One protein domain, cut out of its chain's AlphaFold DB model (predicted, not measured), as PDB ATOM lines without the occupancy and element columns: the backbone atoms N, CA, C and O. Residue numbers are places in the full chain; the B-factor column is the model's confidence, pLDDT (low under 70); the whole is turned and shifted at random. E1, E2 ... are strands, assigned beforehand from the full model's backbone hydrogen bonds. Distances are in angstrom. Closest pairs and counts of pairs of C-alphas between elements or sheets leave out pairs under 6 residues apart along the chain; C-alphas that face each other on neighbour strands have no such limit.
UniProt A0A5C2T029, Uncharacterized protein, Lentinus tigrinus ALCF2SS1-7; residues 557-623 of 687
ATOM      1  N   ILE A 557     -10.827  -4.010  27.370       62.72
ATOM      2  CA  ILE A 557     -11.505  -2.727  27.145       62.72
ATOM      3  C   ILE A 557     -13.018  -2.917  27.347       62.72
ATOM      4  O   ILE A 557     -13.665  -3.603  26.550       62.72
ATOM      5  N   SER A 558     -13.557  -2.365  28.434       65.94
ATOM      6  CA  SER A 558     -14.952  -2.532  28.876       65.94
ATOM      7  C   SER A 558     -15.625  -1.177  29.126       65.94
ATOM      8  O   SER A 558     -14.955  -0.151  29.251       65.94
ATOM      9  N   VAL A 559     -16.960  -1.161  29.112       75.12
ATOM     10  CA  VAL A 559     -17.784   0.058  29.197       75.12
ATOM     11  C   VAL A 559     -18.392   0.163  30.589       75.12
ATOM     12  O   VAL A 559     -18.953  -0.808  31.087       75.12
ATOM     13  N   CYS A 560     -18.321   1.339  31.215       78.00
ATOM     14  CA  CYS A 560     -18.951   1.561  32.513       78.00
ATOM     15  C   CYS A 560     -20.485   1.521  32.368       78.00
ATOM     16  O   CYS A 560     -21.043   2.348  31.642       78.00
ATOM     17  N   PRO A 561     -21.190   0.612  33.069       77.00
ATOM     18  CA  PRO A 561     -22.645   0.497  32.995       77.00
ATOM     19  C   PRO A 561     -23.368   1.563  33.836       77.00
ATOM     20  O   PRO A 561     -24.594   1.564  33.887       77.00
ATOM     21  N   SER A 562     -22.631   2.443  34.526       76.88
ATOM     22  CA  SER A 562     -23.207   3.388  35.480       76.88
ATOM     23  C   SER A 562     -24.149   4.399  34.815       76.88
ATOM     24  O   SER A 562     -23.719   5.109  33.897       76.88
ATOM     25  N   PRO A 563     -25.377   4.580  35.342       77.19
ATOM     26  CA  PRO A 563     -26.243   5.696  34.973       77.19
ATOM     27  C   PRO A 563     -25.580   7.067  35.167       77.19
ATOM     28  O   PRO A 563     -25.934   8.003  34.469       77.19
ATOM     29  N   ARG A 564     -24.556   7.185  36.031       75.88
ATOM     30  CA  ARG A 564     -23.808   8.435  36.279       75.88
ATOM     31  C   ARG A 564     -23.036   8.981  35.068       75.88
ATOM     32  O   ARG A 564     -22.494  10.077  35.156       75.88
ATOM     33  N   HIS A 565     -22.955   8.231  33.969       77.81
ATOM     34  CA  HIS A 565     -22.385   8.695  32.698       77.81
ATOM     35  C   HIS A 565     -23.444   8.913  31.610       77.81
ATOM     36  O   HIS A 565     -23.094   9.296  30.492       77.81
ATOM     37  N   ARG A 566     -24.721   8.651  31.911       78.19
ATOM     38  CA  ARG A 566     -25.844   8.877  31.004       78.19
ATOM     39  C   ARG A 566     -26.616  10.127  31.414       78.19
ATOM     40  O   ARG A 566     -26.722  10.429  32.598       78.19
ATOM     41  N   ALA A 567     -27.135  10.839  30.425       74.06
ATOM     42  CA  ALA A 567     -28.137  11.876  30.620       74.06
ATOM     43  C   ALA A 567     -29.546  11.253  30.668       74.06
ATOM     44  O   ALA A 567     -29.725  10.070  30.359       74.06
ATOM     45  N   ASP A 568     -30.551  12.051  31.028       69.25
ATOM     46  CA  ASP A 568     -31.942  11.596  31.190       69.25
ATOM     47  C   ASP A 568     -32.590  11.107  29.876       69.25
ATOM     48  O   ASP A 568     -33.562  10.354  29.901       69.25
ATOM     49  N   ASP A 569     -32.028  11.479  28.720       71.00
ATOM     50  CA  ASP A 569     -32.410  10.973  27.392       71.00
ATOM     51  C   ASP A 569     -31.768   9.610  27.041       71.00
ATOM     52  O   ASP A 569     -31.996   9.062  25.961       71.00
ATOM     53  N   GLY A 570     -30.947   9.057  27.940       67.69
ATOM     54  CA  GLY A 570     -30.198   7.817  27.748       67.69
ATOM     55  C   GLY A 570     -28.910   7.961  26.926       67.69
ATOM     56  O   GLY A 570     -28.189   6.968  26.774       67.69
ATOM     57  N   SER A 571     -28.590   9.158  26.421       73.19
ATOM     58  CA  SER A 571     -27.313   9.440  25.756       73.19
ATOM     59  C   SER A 571     -26.159   9.500  26.766       73.19
ATOM     60  O   SER A 571     -26.374   9.606  27.971       73.19
ATOM     61  N   TRP A 572     -24.910   9.410  26.300       75.62
ATOM     62  CA  TRP A 572     -23.740   9.611  27.165       75.62
ATOM     63  C   TRP A 572     -23.481  11.109  27.367       75.62
ATOM     64  O   TRP A 572     -23.450  11.841  26.378       75.62
ATOM     65  N   LEU A 573     -23.233  11.541  28.609       67.88
ATOM     66  CA  LEU A 573     -23.135  12.962  28.997       67.88
ATOM     67  C   LEU A 573     -22.148  13.777  28.135       67.88
ATOM     68  O   LEU A 573     -22.492  14.862  27.675       67.88
ATOM     69  N   ASP A 574     -20.975  13.220  27.817       65.38
ATOM     70  CA  ASP A 574     -19.959  13.857  26.953       65.38
ATOM     71  C   ASP A 574     -20.022  13.403  25.479       65.38
ATOM     72  O   ASP A 574     -19.063  13.570  24.720       65.38
ATOM     73  N   ARG A 575     -21.096  12.708  25.073       62.41
ATOM     74  CA  ARG A 575     -21.195  11.877  23.847       62.41
ATOM     75  C   ARG A 575     -20.112  10.790  23.708       62.41
ATOM     76  O   ARG A 575     -20.057  10.102  22.690       62.41
ATOM     77  N   ARG A 576     -19.264  10.609  24.723       65.00
ATOM     78  CA  ARG A 576     -18.195   9.607  24.789       65.00
ATOM     79  C   ARG A 576     -18.640   8.431  25.644       65.00
ATOM     80  O   ARG A 576     -19.186   8.612  26.725       65.00
ATOM     81  N   VAL A 577     -18.359   7.220  25.174       70.62
ATOM     82  CA  VAL A 577     -18.584   6.004  25.959       70.62
ATOM     83  C   VAL A 577     -17.533   5.948  27.084       70.62
ATOM     84  O   VAL A 577     -16.343   6.056  26.777       70.62
ATOM     85  N   PRO A 578     -17.916   5.771  28.364       71.81
ATOM     86  CA  PRO A 578     -16.985   5.686  29.491       71.81
ATOM     87  C   PRO A 578     -16.253   4.336  29.473       71.81
ATOM     88  O   PRO A 578     -16.713   3.346  30.042       71.81
ATOM     89  N   VAL A 579     -15.124   4.287  28.771       71.75
ATOM     90  CA  VAL A 579     -14.336   3.072  28.532       71.75
ATOM     91  C   VAL A 579     -13.162   2.971  29.506       71.75
ATOM     92  O   VAL A 579     -12.469   3.956  29.749       71.75
ATOM     93  N   PHE A 580     -12.900   1.771  30.028       71.81
ATOM     94  CA  PHE A 580     -11.774   1.490  30.924       71.81
ATOM     95  C   PHE A 580     -11.056   0.176  30.567       71.81
ATOM     96  O   PHE A 580     -11.644  -0.743  29.995       71.81
ATOM     97  N   VAL A 581      -9.767   0.089  30.915       65.88
ATOM     98  CA  VAL A 581      -8.920  -1.112  30.723       65.88
ATOM     99  C   VAL A 581      -8.844  -1.953  32.004       65.88
ATOM    100  O   VAL A 581      -8.878  -3.181  31.952       65.88
ATOM    101  N   HIS A 582      -8.806  -1.286  33.162       65.94
ATOM    102  CA  HIS A 582      -8.916  -1.883  34.492       65.94
ATOM    103  C   HIS A 582     -10.112  -1.268  35.221       65.94
ATOM    104  O   HIS A 582     -10.378  -0.076  35.083       65.94
ATOM    105  N   HIS A 583     -10.844  -2.088  35.973       73.06
ATOM    106  CA  HIS A 583     -11.981  -1.645  36.776       73.06
ATOM    107  C   HIS A 583     -11.485  -1.034  38.094       73.06
ATOM    108  O   HIS A 583     -10.556  -1.555  38.710       73.06
ATOM    109  N   ALA A 584     -12.116   0.052  38.537       74.62
ATOM    110  CA  ALA A 584     -11.861   0.672  39.840       74.62
ATOM    111  C   ALA A 584     -12.859   0.216  40.922       74.62
ATOM    112  O   ALA A 584     -12.619   0.407  42.114       74.62
ATOM    113  N   GLU A 585     -13.973  -0.387  40.501       77.69
ATOM    114  CA  GLU A 585     -14.993  -0.994  41.355       77.69
ATOM    115  C   GLU A 585     -15.485  -2.295  40.701       77.69
ATOM    116  O   GLU A 585     -15.666  -2.351  39.481       77.69
ATOM    117  N   GLU A 586     -15.712  -3.338  41.498       84.88
ATOM    118  CA  GLU A 586     -16.281  -4.616  41.062       84.88
ATOM    119  C   GLU A 586     -17.342  -5.078  42.059       84.88
ATOM    120  O   GLU A 586     -17.163  -4.929  43.268       84.88
ATOM    121  N   ARG A 587     -18.452  -5.619  41.548       83.19
ATOM    122  CA  ARG A 587     -19.558  -6.167  42.345       83.19
ATOM    123  C   ARG A 587     -20.181  -7.372  41.643       83.19
ATOM    124  O   ARG A 587     -20.028  -7.535  40.432       83.19
ATOM    125  N   TRP A 588     -20.938  -8.177  42.384       86.50
ATOM    126  CA  TRP A 588     -21.658  -9.332  41.848       86.50
ATOM    127  C   TRP A 588     -23.139  -9.289  42.219       86.50
ATOM    128  O   TRP A 588     -23.490  -8.899  43.330       86.50
ATOM    129  N   THR A 589     -23.999  -9.723  41.298       85.44
ATOM    130  CA  THR A 589     -25.443  -9.908  41.524       85.44
ATOM    131  C   THR A 589     -25.870 -11.271  40.999       85.44
ATOM    132  O   THR A 589     -25.468 -11.633  39.894       85.44
ATOM    133  N   TRP A 590     -26.717 -12.001  41.719       86.62
ATOM    134  CA  TRP A 590     -27.253 -13.286  41.265       86.62
ATOM    135  C   TRP A 590     -28.559 -13.035  40.515       86.62
ATOM    136  O   TRP A 590     -29.511 -12.527  41.096       86.62
ATOM    137  N   GLN A 591     -28.574 -13.331  39.214       82.75
ATOM    138  CA  GLN A 591     -29.682 -12.995  38.315       82.75
ATOM    139  C   GLN A 591     -30.406 -14.261  37.853       82.75
ATOM    140  O   GLN A 591     -29.785 -15.206  37.359       82.75
ATOM    141  N   GLU A 592     -31.730 -14.287  38.007       83.06
ATOM    142  CA  GLU A 592     -32.571 -15.383  37.506       83.06
ATOM    143  C   GLU A 592     -32.910 -15.254  36.020       83.06
ATOM    144  O   GLU A 592     -33.304 -16.246  35.408       83.06
ATOM    145  N   GLU A 593     -32.740 -14.073  35.427       82.75
ATOM    146  CA  GLU A 593     -32.968 -13.812  34.007       82.75
ATOM    147  C   GLU A 593     -31.765 -13.076  33.414       82.75
ATOM    148  O   GLU A 593     -31.274 -12.096  33.976       82.75
ATOM    149  N   ILE A 594     -31.241 -13.590  32.299       83.69
ATOM    150  CA  ILE A 594     -30.033 -13.080  31.643       83.69
ATOM    151  C   ILE A 594     -30.300 -13.058  30.142       83.69
ATOM    152  O   ILE A 594     -30.706 -14.065  29.564       83.69
ATOM    153  N   ALA A 595     -30.075 -11.905  29.512       79.25
ATOM    154  CA  ALA A 595     -30.354 -11.665  28.097       79.25
ATOM    155  C   ALA A 595     -31.812 -11.962  27.662       79.25
ATOM    156  O   ALA A 595     -32.042 -12.401  26.538       79.25
ATOM    157  N   GLY A 596     -32.795 -11.788  28.558       76.06
ATOM    158  CA  GLY A 596     -34.203 -12.149  28.322       76.06
ATOM    159  C   GLY A 596     -34.518 -13.651  28.412       76.06
ATOM    160  O   GLY A 596     -35.649 -14.060  28.158       76.06
ATOM    161  N   VAL A 597     -33.544 -14.492  28.786       80.25
ATOM    162  CA  VAL A 597     -33.751 -15.926  29.036       80.25
ATOM    163  C   VAL A 597     -33.751 -16.186  30.535       80.25
ATOM    164  O   VAL A 597     -32.790 -15.855  31.233       80.25
ATOM    165  N   ARG A 598     -34.803 -16.839  31.038       76.12
ATOM    166  CA  ARG A 598     -34.863 -17.257  32.442       76.12
ATOM    167  C   ARG A 598     -33.982 -18.483  32.693       76.12
ATOM    168  O   ARG A 598     -34.086 -19.499  32.009       76.12
ATOM    169  N   VAL A 599     -33.122 -18.364  33.695       73.31
ATOM    170  CA  VAL A 599     -32.085 -19.318  34.107       73.31
ATOM    171  C   VAL A 599     -32.459 -20.047  35.414       73.31
ATOM    172  O   VAL A 599     -32.008 -21.172  35.637       73.31
ATOM    173  N   GLY A 600     -33.327 -19.459  36.248       58.25
ATOM    174  CA  GLY A 600     -34.039 -20.147  37.340       58.25
ATOM    175  C   GLY A 600     -35.397 -20.730  36.894       58.25
ATOM    176  O   GLY A 600     -35.920 -20.320  35.856       58.25
ATOM    177  N   PRO A 601     -36.012 -21.687  37.623       48.75
ATOM    178  CA  PRO A 601     -35.617 -22.231  38.927       48.75
ATOM    179  C   PRO A 601     -34.999 -23.647  38.857       48.75
ATOM    180  O   PRO A 601     -34.717 -24.250  39.885       48.75
ATOM    181  N   GLY A 602     -34.767 -24.195  37.655       49.56
ATOM    182  CA  GLY A 602     -34.081 -25.486  37.449       49.56
ATOM    183  C   GLY A 602     -32.544 -25.402  37.448       49.56
ATOM    184  O   GLY A 602     -31.877 -26.351  37.033       49.56
ATOM    185  N   GLY A 603     -31.992 -24.248  37.830       53.75
ATOM    186  CA  GLY A 603     -30.562 -23.941  37.843       53.75
ATOM    187  C   GLY A 603     -29.818 -24.465  39.078       53.75
ATOM    188  O   GLY A 603     -30.387 -25.094  39.969       53.75
ATOM    189  N   VAL A 604     -28.508 -24.206  39.130       45.56
ATOM    190  CA  VAL A 604     -27.605 -24.731  40.169       45.56
ATOM    191  C   VAL A 604     -28.012 -24.220  41.557       45.56
ATOM    192  O   VAL A 604     -27.819 -23.056  41.884       45.56
ATOM    193  N   GLY A 605     -28.569 -25.113  42.380       51.91
ATOM    194  CA  GLY A 605     -28.952 -24.826  43.766       51.91
ATOM    195  C   GLY A 605     -30.215 -23.976  43.942       51.91
ATOM    196  O   GLY A 605     -30.491 -23.567  45.064       51.91
ATOM    197  N   GLY A 606     -30.970 -23.694  42.874       59.97
ATOM    198  CA  GLY A 606     -32.148 -22.817  42.939       59.97
ATOM    199  C   GLY A 606     -31.828 -21.325  43.118       59.97
ATOM    200  O   GLY A 606     -32.745 -20.539  43.318       59.97
ATOM    201  N   VAL A 607     -30.554 -20.932  43.022       64.50
ATOM    202  CA  VAL A 607     -30.113 -19.529  43.019       64.50
ATOM    203  C   VAL A 607     -29.868 -19.084  41.572       64.50
ATOM    204  O   VAL A 607     -29.423 -19.881  40.740       64.50
ATOM    205  N   GLY A 608     -30.139 -17.812  41.265       75.81
ATOM    206  CA  GLY A 608     -29.770 -17.191  39.987       75.81
ATOM    207  C   GLY A 608     -28.264 -17.269  39.689       75.81
ATOM    208  O   GLY A 608     -27.445 -17.507  40.577       75.81
ATOM    209  N   VAL A 609     -27.867 -17.063  38.433       84.44
ATOM    210  CA  VAL A 609     -26.448 -17.141  38.042       84.44
ATOM    211  C   VAL A 609     -25.706 -15.853  38.438       84.44
ATOM    212  O   VAL A 609     -26.224 -14.761  38.197       84.44
ATOM    213  N   PRO A 610     -24.495 -15.940  39.025       86.69
ATOM    214  CA  PRO A 610     -23.685 -14.773  39.369       86.69
ATOM    215  C   PRO A 610     -23.243 -13.987  38.129       86.69
ATOM    216  O   PRO A 610     -22.582 -14.509  37.226       86.69
ATOM    217  N   VAL A 611     -23.548 -12.694  38.141       87.62
ATOM    218  CA  VAL A 611     -23.176 -11.709  37.125       87.62
ATOM    219  C   VAL A 611     -22.187 -10.710  37.727       87.62
ATOM    220  O   VAL A 611     -22.452 -10.139  38.783       87.62
ATOM    221  N   ARG A 612     -21.042 -10.514  37.063       88.25
ATOM    222  CA  ARG A 612     -19.927  -9.638  37.463       88.25
ATOM    223  C   ARG A 612     -20.065  -8.264  36.810       88.25
ATOM    224  O   ARG A 612     -19.977  -8.146  35.588       88.25
ATOM    225  N   TRP A 613     -20.201  -7.235  37.636       86.38
ATOM    226  CA  TRP A 613     -20.251  -5.826  37.251       86.38
ATOM    227  C   TRP A 613     -18.886  -5.162  37.443       86.38
ATOM    228  O   TRP A 613     -18.141  -5.517  38.356       86.38
ATOM    229  N   ARG A 614     -18.565  -4.175  36.601       83.31
ATOM    230  CA  ARG A 614     -17.289  -3.444  36.613       83.31
ATOM    231  C   ARG A 614     -17.526  -1.945  36.408       83.31
ATOM    232  O   ARG A 614     -18.217  -1.566  35.468       83.31
ATOM    233  N   GLY A 615     -16.962  -1.103  37.272       80.88
ATOM    234  CA  GLY A 615     -17.049   0.362  37.205       80.88
ATOM    235  C   GLY A 615     -15.703   1.021  36.888       80.88
ATOM    236  O   GLY A 615     -14.651   0.498  37.262       80.88
ATOM    237  N   CYS A 616     -15.727   2.182  36.221       80.00
ATOM    238  CA  CYS A 616     -14.514   2.949  35.896       80.00
ATOM    239  C   CYS A 616     -13.979   3.799  37.065       80.00
ATOM    240  O   CYS A 616     -12.782   4.072  37.107       80.00
ATOM    241  N   SER A 617     -14.824   4.179  38.028       75.06
ATOM    242  CA  SER A 617     -14.432   4.825  39.289       75.06
ATOM    243  C   SER A 617     -15.264   4.283  40.465       75.06
ATOM    244  O   SER A 617     -16.171   3.469  40.280       75.06
ATOM    245  N   ARG A 618     -14.920   4.673  41.702       76.94
ATOM    246  CA  ARG A 618     -15.634   4.238  42.915       76.94
ATOM    247  C   ARG A 618     -16.996   4.925  43.023       76.94
ATOM    248  O   ARG A 618     -17.091   6.143  42.882       76.94
ATOM    249  N   GLY A 619     -18.041   4.159  43.326       75.62
ATOM    250  CA  GLY A 619     -19.412   4.666  43.345       75.62
ATOM    251  C   GLY A 619     -20.010   4.809  41.941       75.62
ATOM    252  O   GLY A 619     -21.021   5.496  41.776       75.62
ATOM    253  N   CYS A 620     -19.410   4.168  40.932       81.88
ATOM    254  CA  CYS A 620     -20.059   3.930  39.644       81.88
ATOM    255  C   CYS A 620     -21.079   2.793  39.750       81.88
ATOM    256  O   CYS A 620     -22.088   2.844  39.053       81.88
ATOM    257  N   LEU A 621     -20.852   1.792  40.608       81.88
ATOM    258  CA  LEU A 621     -21.753   0.640  40.767       81.88
ATOM    259  C   LEU A 621     -22.784   0.805  41.900       81.88
ATOM    260  O   LEU A 621     -23.543  -0.120  42.167       81.88
ATOM    261  N   ALA A 622     -22.871   1.988  42.516       78.31
ATOM    262  CA  ALA A 622     -23.813   2.289  43.602       78.31
ATOM    263  C   ALA A 622     -25.305   2.224  43.200       78.31
ATOM    264  O   ALA A 622     -26.176   2.171  44.056       78.31
ATOM    265  N   PHE A 623     -25.624   2.184  41.901       82.75
ATOM    266  CA  PHE A 623     -26.993   1.941  41.418       82.75
ATOM    267  C   PHE A 623     -27.451   0.478  41.586       82.75
ATOM    268  O   PHE A 623     -28.608   0.170  41.311       82.75
TER     269      PHE A 623
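AT A GLANCE: This is residues 557 to 623 of the 687 residues of an uncharacterized protein of Lentinus tigrinus ALCF2SS1-7 (UniProt A0A5C2T029). There is little regular structure here: a twisted two-stranded ribbon, the hairpin of E1 and E2, lies between a long looping stretch, residues 557 to 584, and the hairpin's own long loop, residues 592 to 608. The 67 printed residues hold no named helix and two named strands, E1 then E2, antiparallel; the class is all strand, with 14 residues in named elements. The whole is loose, with a radius of gyration of the C-alphas of 14.4 A, and elongated, spanning 43 by 26 by 21 A.

IN THESE COORDINATES: Start at C-alpha 557; residues 558 to 559 pair with 579 to 580, antiparallel. Find C-alpha 585 at (-14.993, -0.994, 41.355), where E1, residues 585 to 591, begins its 19.2 A. E2, residues 609 to 615, runs 19.9 A to C-alpha 615 at (-17.049, 0.362, 37.205).

HOW THE PARTS SIT: E1 and E2 are antiparallel neighbours at 155 degrees. Look at N 589 and O 611, 3.0 A apart, within hydrogen-bond range.

THE WHOLE: The C-alphas farthest apart, Asp 574 and Gly 605, are 43.1 A apart. The printed part has no cut, and the link E1 to E2 is long. Confidence is low at 18 residues, among them 600 to 607.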